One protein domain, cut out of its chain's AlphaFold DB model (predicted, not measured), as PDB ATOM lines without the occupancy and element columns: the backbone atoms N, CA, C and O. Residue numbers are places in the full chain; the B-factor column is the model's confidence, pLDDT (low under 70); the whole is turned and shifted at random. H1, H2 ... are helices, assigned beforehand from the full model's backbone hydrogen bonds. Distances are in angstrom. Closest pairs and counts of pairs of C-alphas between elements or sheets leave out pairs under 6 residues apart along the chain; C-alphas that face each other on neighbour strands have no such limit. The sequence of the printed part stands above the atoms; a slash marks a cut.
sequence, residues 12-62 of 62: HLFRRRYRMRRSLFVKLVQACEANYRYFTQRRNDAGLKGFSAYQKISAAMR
ATOM      1  N   HIS A  12     -39.377  27.722 -34.108       92.69
ATOM      2  CA  HIS A  12     -38.773  26.962 -35.208       92.69
ATOM      3  C   HIS A  12     -37.448  26.293 -34.797       92.69
ATOM      4  O   HIS A  12     -37.153  25.185 -35.247       92.69
ATOM      5  N   LEU A  13     -36.684  26.904 -33.881       94.81
ATOM      6  CA  LEU A  13     -35.453  26.310 -33.353       94.81
ATOM      7  C   LEU A  13     -35.741  25.102 -32.464       94.81
ATOM      8  O   LEU A  13     -34.984  24.134 -32.496       94.81
ATOM      9  N   PHE A  14     -36.869  25.113 -31.744       94.25
ATOM     10  CA  PHE A  14     -37.318  23.954 -30.974       94.25
ATOM     11  C   PHE A  14     -37.519  22.741 -31.888       94.25
ATOM     12  O   PHE A  14     -36.977  21.665 -31.633       94.25
ATOM     13  N   ARG A  15     -38.253  22.929 -32.994       93.50
ATOM     14  CA  ARG A  15     -38.473  21.875 -33.995       93.50
ATOM     15  C   ARG A  15     -37.168  21.404 -34.625       93.50
ATOM     16  O   ARG A  15     -36.996  20.204 -34.784       93.50
ATOM     17  N   ARG A  16     -36.242  22.317 -34.940       94.31
ATOM     18  CA  ARG A  16     -34.925  21.952 -35.482       94.31
ATOM     19  C   ARG A  16     -34.120  21.095 -34.505       94.31
ATOM     20  O   ARG A  16     -33.486  20.140 -34.931       94.31
ATOM     21  N   ARG A  17     -34.164  21.419 -33.208       94.44
ATOM     22  CA  ARG A  17     -33.402  20.718 -32.168       94.44
ATOM     23  C   ARG A  17     -33.983  19.351 -31.818       94.44
ATOM     24  O   ARG A  17     -33.261  18.370 -31.855       94.44
ATOM     25  N   TYR A  18     -35.264  19.291 -31.464       94.12
ATOM     26  CA  TYR A  18     -35.876  18.070 -30.919       94.12
ATOM     27  C   TYR A  18     -36.650  17.260 -31.960       94.12
ATOM     28  O   TYR A  18     -37.156  16.187 -31.650       94.12
ATOM     29  N   ARG A  19     -36.798  17.789 -33.183       94.12
ATOM     30  CA  ARG A  19     -37.511  17.154 -34.307       94.12
ATOM     31  C   ARG A  19     -38.952  16.741 -33.974       94.12
ATOM     32  O   ARG A  19     -39.517  15.858 -34.605       94.12
ATOM     33  N   MET A  20     -39.574  17.423 -33.009       94.62
ATOM     34  CA  MET A  20     -40.939  17.157 -32.550       94.62
ATOM     35  C   MET A  20     -41.685  18.433 -32.151       94.62
ATOM     36  O   MET A  20     -41.123  19.529 -32.091       94.62
ATOM     37  N   ARG A  21     -42.991  18.300 -31.891       93.31
ATOM     38  CA  ARG A  21     -43.830  19.397 -31.383       93.31
ATOM     39  C   ARG A  21     -43.538  19.645 -29.899       93.31
ATOM     40  O   ARG A  21     -43.348  18.697 -29.145       93.31
ATOM     41  N   ARG A  22     -43.593  20.911 -29.466       93.12
ATOM     42  CA  ARG A  22     -43.395  21.305 -28.056       93.12
ATOM     43  C   ARG A  22     -44.350  20.576 -27.108       93.12
ATOM     44  O   ARG A  22     -43.925  20.116 -26.058       93.12
ATOM     45  N   SER A  23     -45.611  20.410 -27.504       94.69
ATOM     46  CA  SER A  23     -46.615  19.698 -26.704       94.69
ATOM     47  C   SER A  23     -46.268  18.227 -26.462       94.69
ATOM     48  O   SER A  23     -46.533  17.718 -25.377       94.69
ATOM     49  N   LEU A  24     -45.642  17.548 -27.430       95.56
ATOM     50  CA  LEU A  24     -45.197  16.164 -27.255       95.56
ATOM     51  C   LEU A  24     -44.058  16.080 -26.235       95.56
ATOM     52  O   LEU A  24     -44.080  15.219 -25.363       95.56
ATOM     53  N   PHE A  25     -43.110  17.014 -26.305       95.88
ATOM     54  CA  PHE A  25     -42.015  17.089 -25.341       95.88
ATOM     55  C   PHE A  25     -42.531  17.307 -23.915       95.88
ATOM     56  O   PHE A  25     -42.088  16.626 -22.997       95.88
ATOM     57  N   VAL A  26     -43.503  18.207 -23.724       95.69
ATOM     58  CA  VAL A  26     -44.122  18.437 -22.405       95.69
ATOM     59  C   VAL A  26     -44.793  17.167 -21.876       95.69
ATOM     60  O   VAL A  26     -44.584  16.817 -20.719       95.69
ATOM     61  N   LYS A  27     -45.537  16.434 -22.717       97.12
ATOM     62  CA  LYS A  27     -46.146  15.154 -22.315       97.12
ATOM     63  C   LYS A  27     -45.097  14.120 -21.903       97.12
ATOM     64  O   LYS A  27     -45.304  13.408 -20.929       97.12
ATOM     65  N   LEU A  28     -43.972  14.057 -22.618       95.88
ATOM     66  CA  LEU A  28     -42.869  13.161 -22.277       95.88
ATOM     67  C   LEU A  28     -42.231  13.545 -20.936       95.88
ATOM     68  O   LEU A  28     -42.007  12.673 -20.107       95.88
ATOM     69  N   VAL A  29     -42.022  14.841 -20.682       96.31
ATOM     70  CA  VAL A  29     -41.554  15.335 -19.377       96.31
ATOM     71  C   VAL A  29     -42.501  14.915 -18.254       96.31
ATOM     72  O   VAL A  29     -42.049  14.302 -17.292       96.31
ATOM     73  N   GLN A  30     -43.801  15.178 -18.401       96.50
ATOM     74  CA  GLN A  30     -44.811  14.831 -17.396       96.50
ATOM     75  C   GLN A  30     -44.868  13.321 -17.140       96.50
ATOM     76  O   GLN A  30     -44.894  12.891 -15.990       96.50
ATOM     77  N   ALA A  31     -44.834  12.509 -18.200       97.06
ATOM     78  CA  ALA A  31     -44.794  11.057 -18.075       97.06
ATOM     79  C   ALA A  31     -43.522  10.589 -17.349       97.06
ATOM     80  O   ALA A  31     -43.596   9.739 -16.464       97.06
ATOM     81  N   CYS A  32     -42.359  11.159 -17.669       96.25
ATOM     82  CA  CYS A  32     -41.111  10.808 -17.003       96.25
ATOM     83  C   CYS A  32     -41.103  11.214 -15.523       96.25
ATOM     84  O   CYS A  32     -40.684  10.422 -14.684       96.25
ATOM     85  N   GLU A  33     -41.580  12.414 -15.189       95.75
ATOM     86  CA  GLU A  33     -41.674  12.884 -13.801       95.75
ATOM     87  C   GLU A  33     -42.650  12.049 -12.967       95.75
ATOM     88  O   GLU A  33     -42.363  11.782 -11.801       95.75
ATOM     89  N   ALA A  34     -43.762  11.602 -13.559       96.12
ATOM     90  CA  ALA A  34     -44.756  10.776 -12.879       96.12
ATOM     91  C   ALA A  34     -44.264   9.345 -12.602       96.12
ATOM     92  O   ALA A  34     -44.596   8.774 -11.567       96.12
ATOM     93  N   ASN A  35     -43.478   8.762 -13.513       96.69
ATOM     94  CA  ASN A  35     -43.098   7.347 -13.438       96.69
ATOM     95  C   ASN A  35     -41.702   7.109 -12.843       96.69
ATOM     96  O   ASN A  35     -41.422   6.017 -12.352       96.69
ATOM     97  N   TYR A  36     -40.810   8.103 -12.873       95.56
ATOM     98  CA  TYR A  36     -39.404   7.904 -12.529       95.56
ATOM     99  C   TYR A  36     -38.871   9.007 -11.611       95.56
ATOM    100  O   TYR A  36     -38.665  10.155 -12.014       95.56
ATOM    101  N   ARG A  37     -38.484   8.613 -10.391       93.12
ATOM    102  CA  ARG A  37     -37.888   9.504  -9.375       93.12
ATOM    103  C   ARG A  37     -36.633  10.241  -9.858       93.12
ATOM    104  O   ARG A  37     -36.306  11.304  -9.336       93.12
ATOM    105  N   TYR A  38     -35.926   9.689 -10.849       92.12
ATOM    106  CA  TYR A  38     -34.764  10.336 -11.454       92.12
ATOM    107  C   TYR A  38     -35.106  11.693 -12.081       92.12
ATOM    108  O   TYR A  38     -34.286  12.605 -12.011       92.12
ATOM    109  N   PHE A  39     -36.295  11.865 -12.668       94.69
ATOM    110  CA  PHE A  39     -36.654  13.104 -13.367       94.69
ATOM    111  C   PHE A  39     -37.166  14.198 -12.432       94.69
ATOM    112  O   PHE A  39     -37.006  15.373 -12.755       94.69
ATOM    113  N   THR A  40     -37.639  13.848 -11.234       93.25
ATOM    114  CA  THR A  40     -37.997  14.821 -10.197       93.25
ATOM    115  C   THR A  40     -36.810  15.734  -9.875       93.25
ATOM    116  O   THR A  40     -35.685  15.276  -9.634       93.25
ATOM    117  N   GLN A  41     -37.036  17.048  -9.870       92.12
ATOM    118  CA  GLN A  41     -35.998  18.007  -9.501       92.12
ATOM    119  C   GLN A  41     -35.744  17.945  -7.989       92.12
ATOM    120  O   GLN A  41     -36.659  18.101  -7.183       92.12
ATOM    121  N   ARG A  42     -34.489  17.711  -7.596       91.81
ATOM    122  CA  ARG A  42     -34.061  17.602  -6.193       91.81
ATOM    123  C   ARG A  42     -32.825  18.460  -5.960       91.81
ATOM    124  O   ARG A  42     -32.119  18.796  -6.912       91.81
ATOM    125  N   ARG A  43     -32.572  18.822  -4.704       93.69
ATOM    126  CA  ARG A  43     -31.302  19.444  -4.321       93.69
ATOM    127  C   ARG A  43     -30.197  18.384  -4.298       93.69
ATOM    128  O   ARG A  43     -30.473  17.246  -3.926       93.69
ATOM    129  N   ASN A  44     -29.002  18.745  -4.752       87.69
ATOM    130  CA  ASN A  44     -27.811  17.907  -4.614       87.69
ATOM    131  C   ASN A  44     -27.237  18.012  -3.189       87.69
ATOM    132  O   ASN A  44     -27.748  18.780  -2.372       87.69
ATOM    133  N   ASP A  45     -26.164  17.273  -2.913       89.19
ATOM    134  CA  ASP A  45     -25.530  17.236  -1.585       89.19
ATOM    135  C   ASP A  45     -24.947  18.597  -1.164       89.19
ATOM    136  O   ASP A  45     -24.873  18.905   0.019       89.19
ATOM    137  N   ALA A  46     -24.632  19.464  -2.132       94.56
ATOM    138  CA  ALA A  46     -24.239  20.856  -1.898       94.56
ATOM    139  C   ALA A  46     -25.438  21.812  -1.686       94.56
ATOM    140  O   ALA A  46     -25.262  23.025  -1.600       94.56
ATOM    141  N   GLY A  47     -26.675  21.303  -1.654       92.62
ATOM    142  CA  GLY A  47     -27.901  22.083  -1.460       92.62
ATOM    143  C   GLY A  47     -28.403  22.844  -2.696       92.62
ATOM    144  O   GLY A  47     -29.428  23.529  -2.621       92.62
ATOM    145  N   LEU A  48     -27.741  22.710  -3.846       94.56
ATOM    146  CA  LEU A  48     -28.108  23.372  -5.099       94.56
ATOM    147  C   LEU A  48     -29.246  22.627  -5.796       94.56
ATOM    148  O   LEU A  48     -29.276  21.397  -5.812       94.56
ATOM    149  N   LYS A  49     -30.176  23.359  -6.426       92.00
ATOM    150  CA  LYS A  49     -31.207  22.743  -7.276       92.00
ATOM    151  C   LYS A  49     -30.528  22.006  -8.433       92.00
ATOM    152  O   LYS A  49     -29.887  22.629  -9.273       92.00
ATOM    153  N   GLY A  50     -30.691  20.686  -8.475       91.88
ATOM    154  CA  GLY A  50     -30.232  19.864  -9.584       91.88
ATOM    155  C   GLY A  50     -31.034  20.123 -10.859       91.88
ATOM    156  O   GLY A  50     -31.987  20.909 -10.880       91.88
ATOM    157  N   PHE A  51     -30.668  19.428 -11.934       93.06
ATOM    158  CA  PHE A  51     -31.346  19.590 -13.214       93.06
ATOM    159  C   PHE A  51     -32.831  19.219 -13.147       93.06
ATOM    160  O   PHE A  51     -33.219  18.221 -12.526       93.06
ATOM    161  N   SER A  52     -33.653  20.018 -13.826       93.69
ATOM    162  CA  SER A  52     -35.064  19.714 -14.048       93.69
ATOM    163  C   SER A  52     -35.228  18.554 -15.032       93.69
ATOM    164  O   SER A  52     -34.307  18.223 -15.790       93.69
ATOM    165  N   ALA A  53     -36.416  17.950 -15.068       95.50
ATOM    166  CA  ALA A  53     -36.735  16.922 -16.052       95.50
ATOM    167  C   ALA A  53     -36.536  17.419 -17.495       95.50
ATOM    168  O   ALA A  53     -35.944  16.714 -18.310       95.50
ATOM    169  N   TYR A  54     -36.919  18.668 -17.785       94.75
ATOM    170  CA  TYR A  54     -36.689  19.312 -19.084       94.75
ATOM    171  C   TYR A  54     -35.212  19.306 -19.491       94.75
ATOM    172  O   TYR A  54     -34.891  19.022 -20.646       94.75
ATOM    173  N   GLN A  55     -34.311  19.615 -18.554       93.31
ATOM    174  CA  GLN A  55     -32.868  19.640 -18.800       93.31
ATOM    175  C   GLN A  55     -32.309  18.229 -18.993       93.31
ATOM    176  O   GLN A  55     -31.561  18.005 -19.941       93.31
ATOM    177  N   LYS A  56     -32.723  17.268 -18.156       95.44
ATOM    178  CA  LYS A  56     -32.309  15.858 -18.255       95.44
ATOM    179  C   LYS A  56     -32.723  15.238 -19.591       95.44
ATOM    180  O   LYS A  56     -31.890  14.684 -20.298       95.44
ATOM    181  N   ILE A  57     -33.985  15.412 -19.981       94.81
ATOM    182  CA  ILE A  57     -34.503  14.936 -21.271       94.81
ATOM    183  C   ILE A  57     -33.806  15.661 -22.424       94.81
ATOM    184  O   ILE A  57     -33.412  15.034 -23.400       94.81
ATOM    185  N   SER A  58     -33.593  16.975 -22.310       93.88
ATOM    186  CA  SER A  58     -32.878  17.730 -23.346       93.88
ATOM    187  C   SER A  58     -31.430  17.290 -23.537       93.88
ATOM    188  O   SER A  58     -30.910  17.443 -24.640       93.88
ATOM    189  N   ALA A  59     -30.777  16.803 -22.480       93.62
ATOM    190  CA  ALA A  59     -29.432  16.250 -22.549       93.62
ATOM    191  C   ALA A  59     -29.421  14.865 -23.214       93.62
ATOM    192  O   ALA A  59     -28.530  14.602 -24.010       93.62
ATOM    193  N   ALA A  60     -30.423  14.022 -22.934       93.00
ATOM    194  CA  ALA A  60     -30.556  12.694 -23.537       93.00
ATOM    195  C   ALA A  60     -30.936  12.733 -25.030       93.00
ATOM    196  O   ALA A  60     -30.551  11.855 -25.788       93.00
ATOM    197  N   MET A  61     -31.684  13.755 -25.453       89.69
ATOM    198  CA  MET A  61     -32.127  13.961 -26.841       89.69
ATOM    199  C   MET A  61     -31.090  14.684 -27.720       89.69
ATOM    200  O   MET A  61     -31.454  15.218 -28.771       89.69
ATOM    201  N   ARG A  62     -29.849  14.818 -27.247       73.00
ATOM    202  CA  ARG A  62     -28.793  15.574 -27.923       73.00
ATOM    203  C   ARG A  62     -28.042  14.725 -28.938       73.00
ATOM    204  O   ARG A  62     -27.841  13.527 -28.663       73.00
TER     205      ARG A  62
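AT A GLANCE: This is residues 12 to 62 of the 62 residues of an uncharacterized protein of Hordeum vulgare subsp. vulgare (UniProt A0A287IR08). One helix, H2, forms a slanting base, with the short helix H1 turned off near its beginning and the short helix H3 packed crosswise on part of its later half. Between H2 and H3 a long loop, residues 36 to 52, reaches outward and folds back, and makes much of the model's length. The printed part has 51 residues, with three named helices in the order H1, H2, H3 and no named strand; its class is all helix. It is elongated, spanning 37 by 21 by 13 A, and only just loose, close to compact, with a radius of gyration of the C-alphas of 12.2 A.

IN THESE COORDINATES: Find C-alpha 12 at (-38.773, 26.962, -35.208); from there H1 runs through residues 12 to 18, 10.3 A long. Next look at C-alpha 22 at (-43.395, 21.305, -28.056), where H2 begins; it covers residues 22 to 35 over 20.2 A. H3, residues 53 to 60, is 10.6 A long and ends at C-alpha 60 at (-30.556, 12.694, -23.537).

HOW THE PARTS SIT: Start at H1, which is close to H2 but not clearly touching it: their closest C-alphas, of Phe 14 and Arg 22, are 7.2 A apart. These two helices run the same way at a steep tilt of 37 degrees, only just past shallow. Farther along, H2 touches H3 with residues 29 to 33 alone; the closest C-alphas are those of Val 29 and Ala 53, 6.1 A apart. Their lines are about perpendicular, at 76 degrees. H1 and H3 are only just apart, their closest C-alphas at 8.2 A. In H1, H2 and H3 every O i to N i+4 pair is within hydrogen-bond range.

THE WHOLE: The two farthest C-alphas, of His 12 and Asp 45, are 37.4 A apart. H1 to H2 is a tight link of 3 residues, and H2 to H3 a long link of 17. The printed part has no cut and ends at residue 62, the chain's last. Its mean pLDDT is 93.6, and no printed residue is under 70.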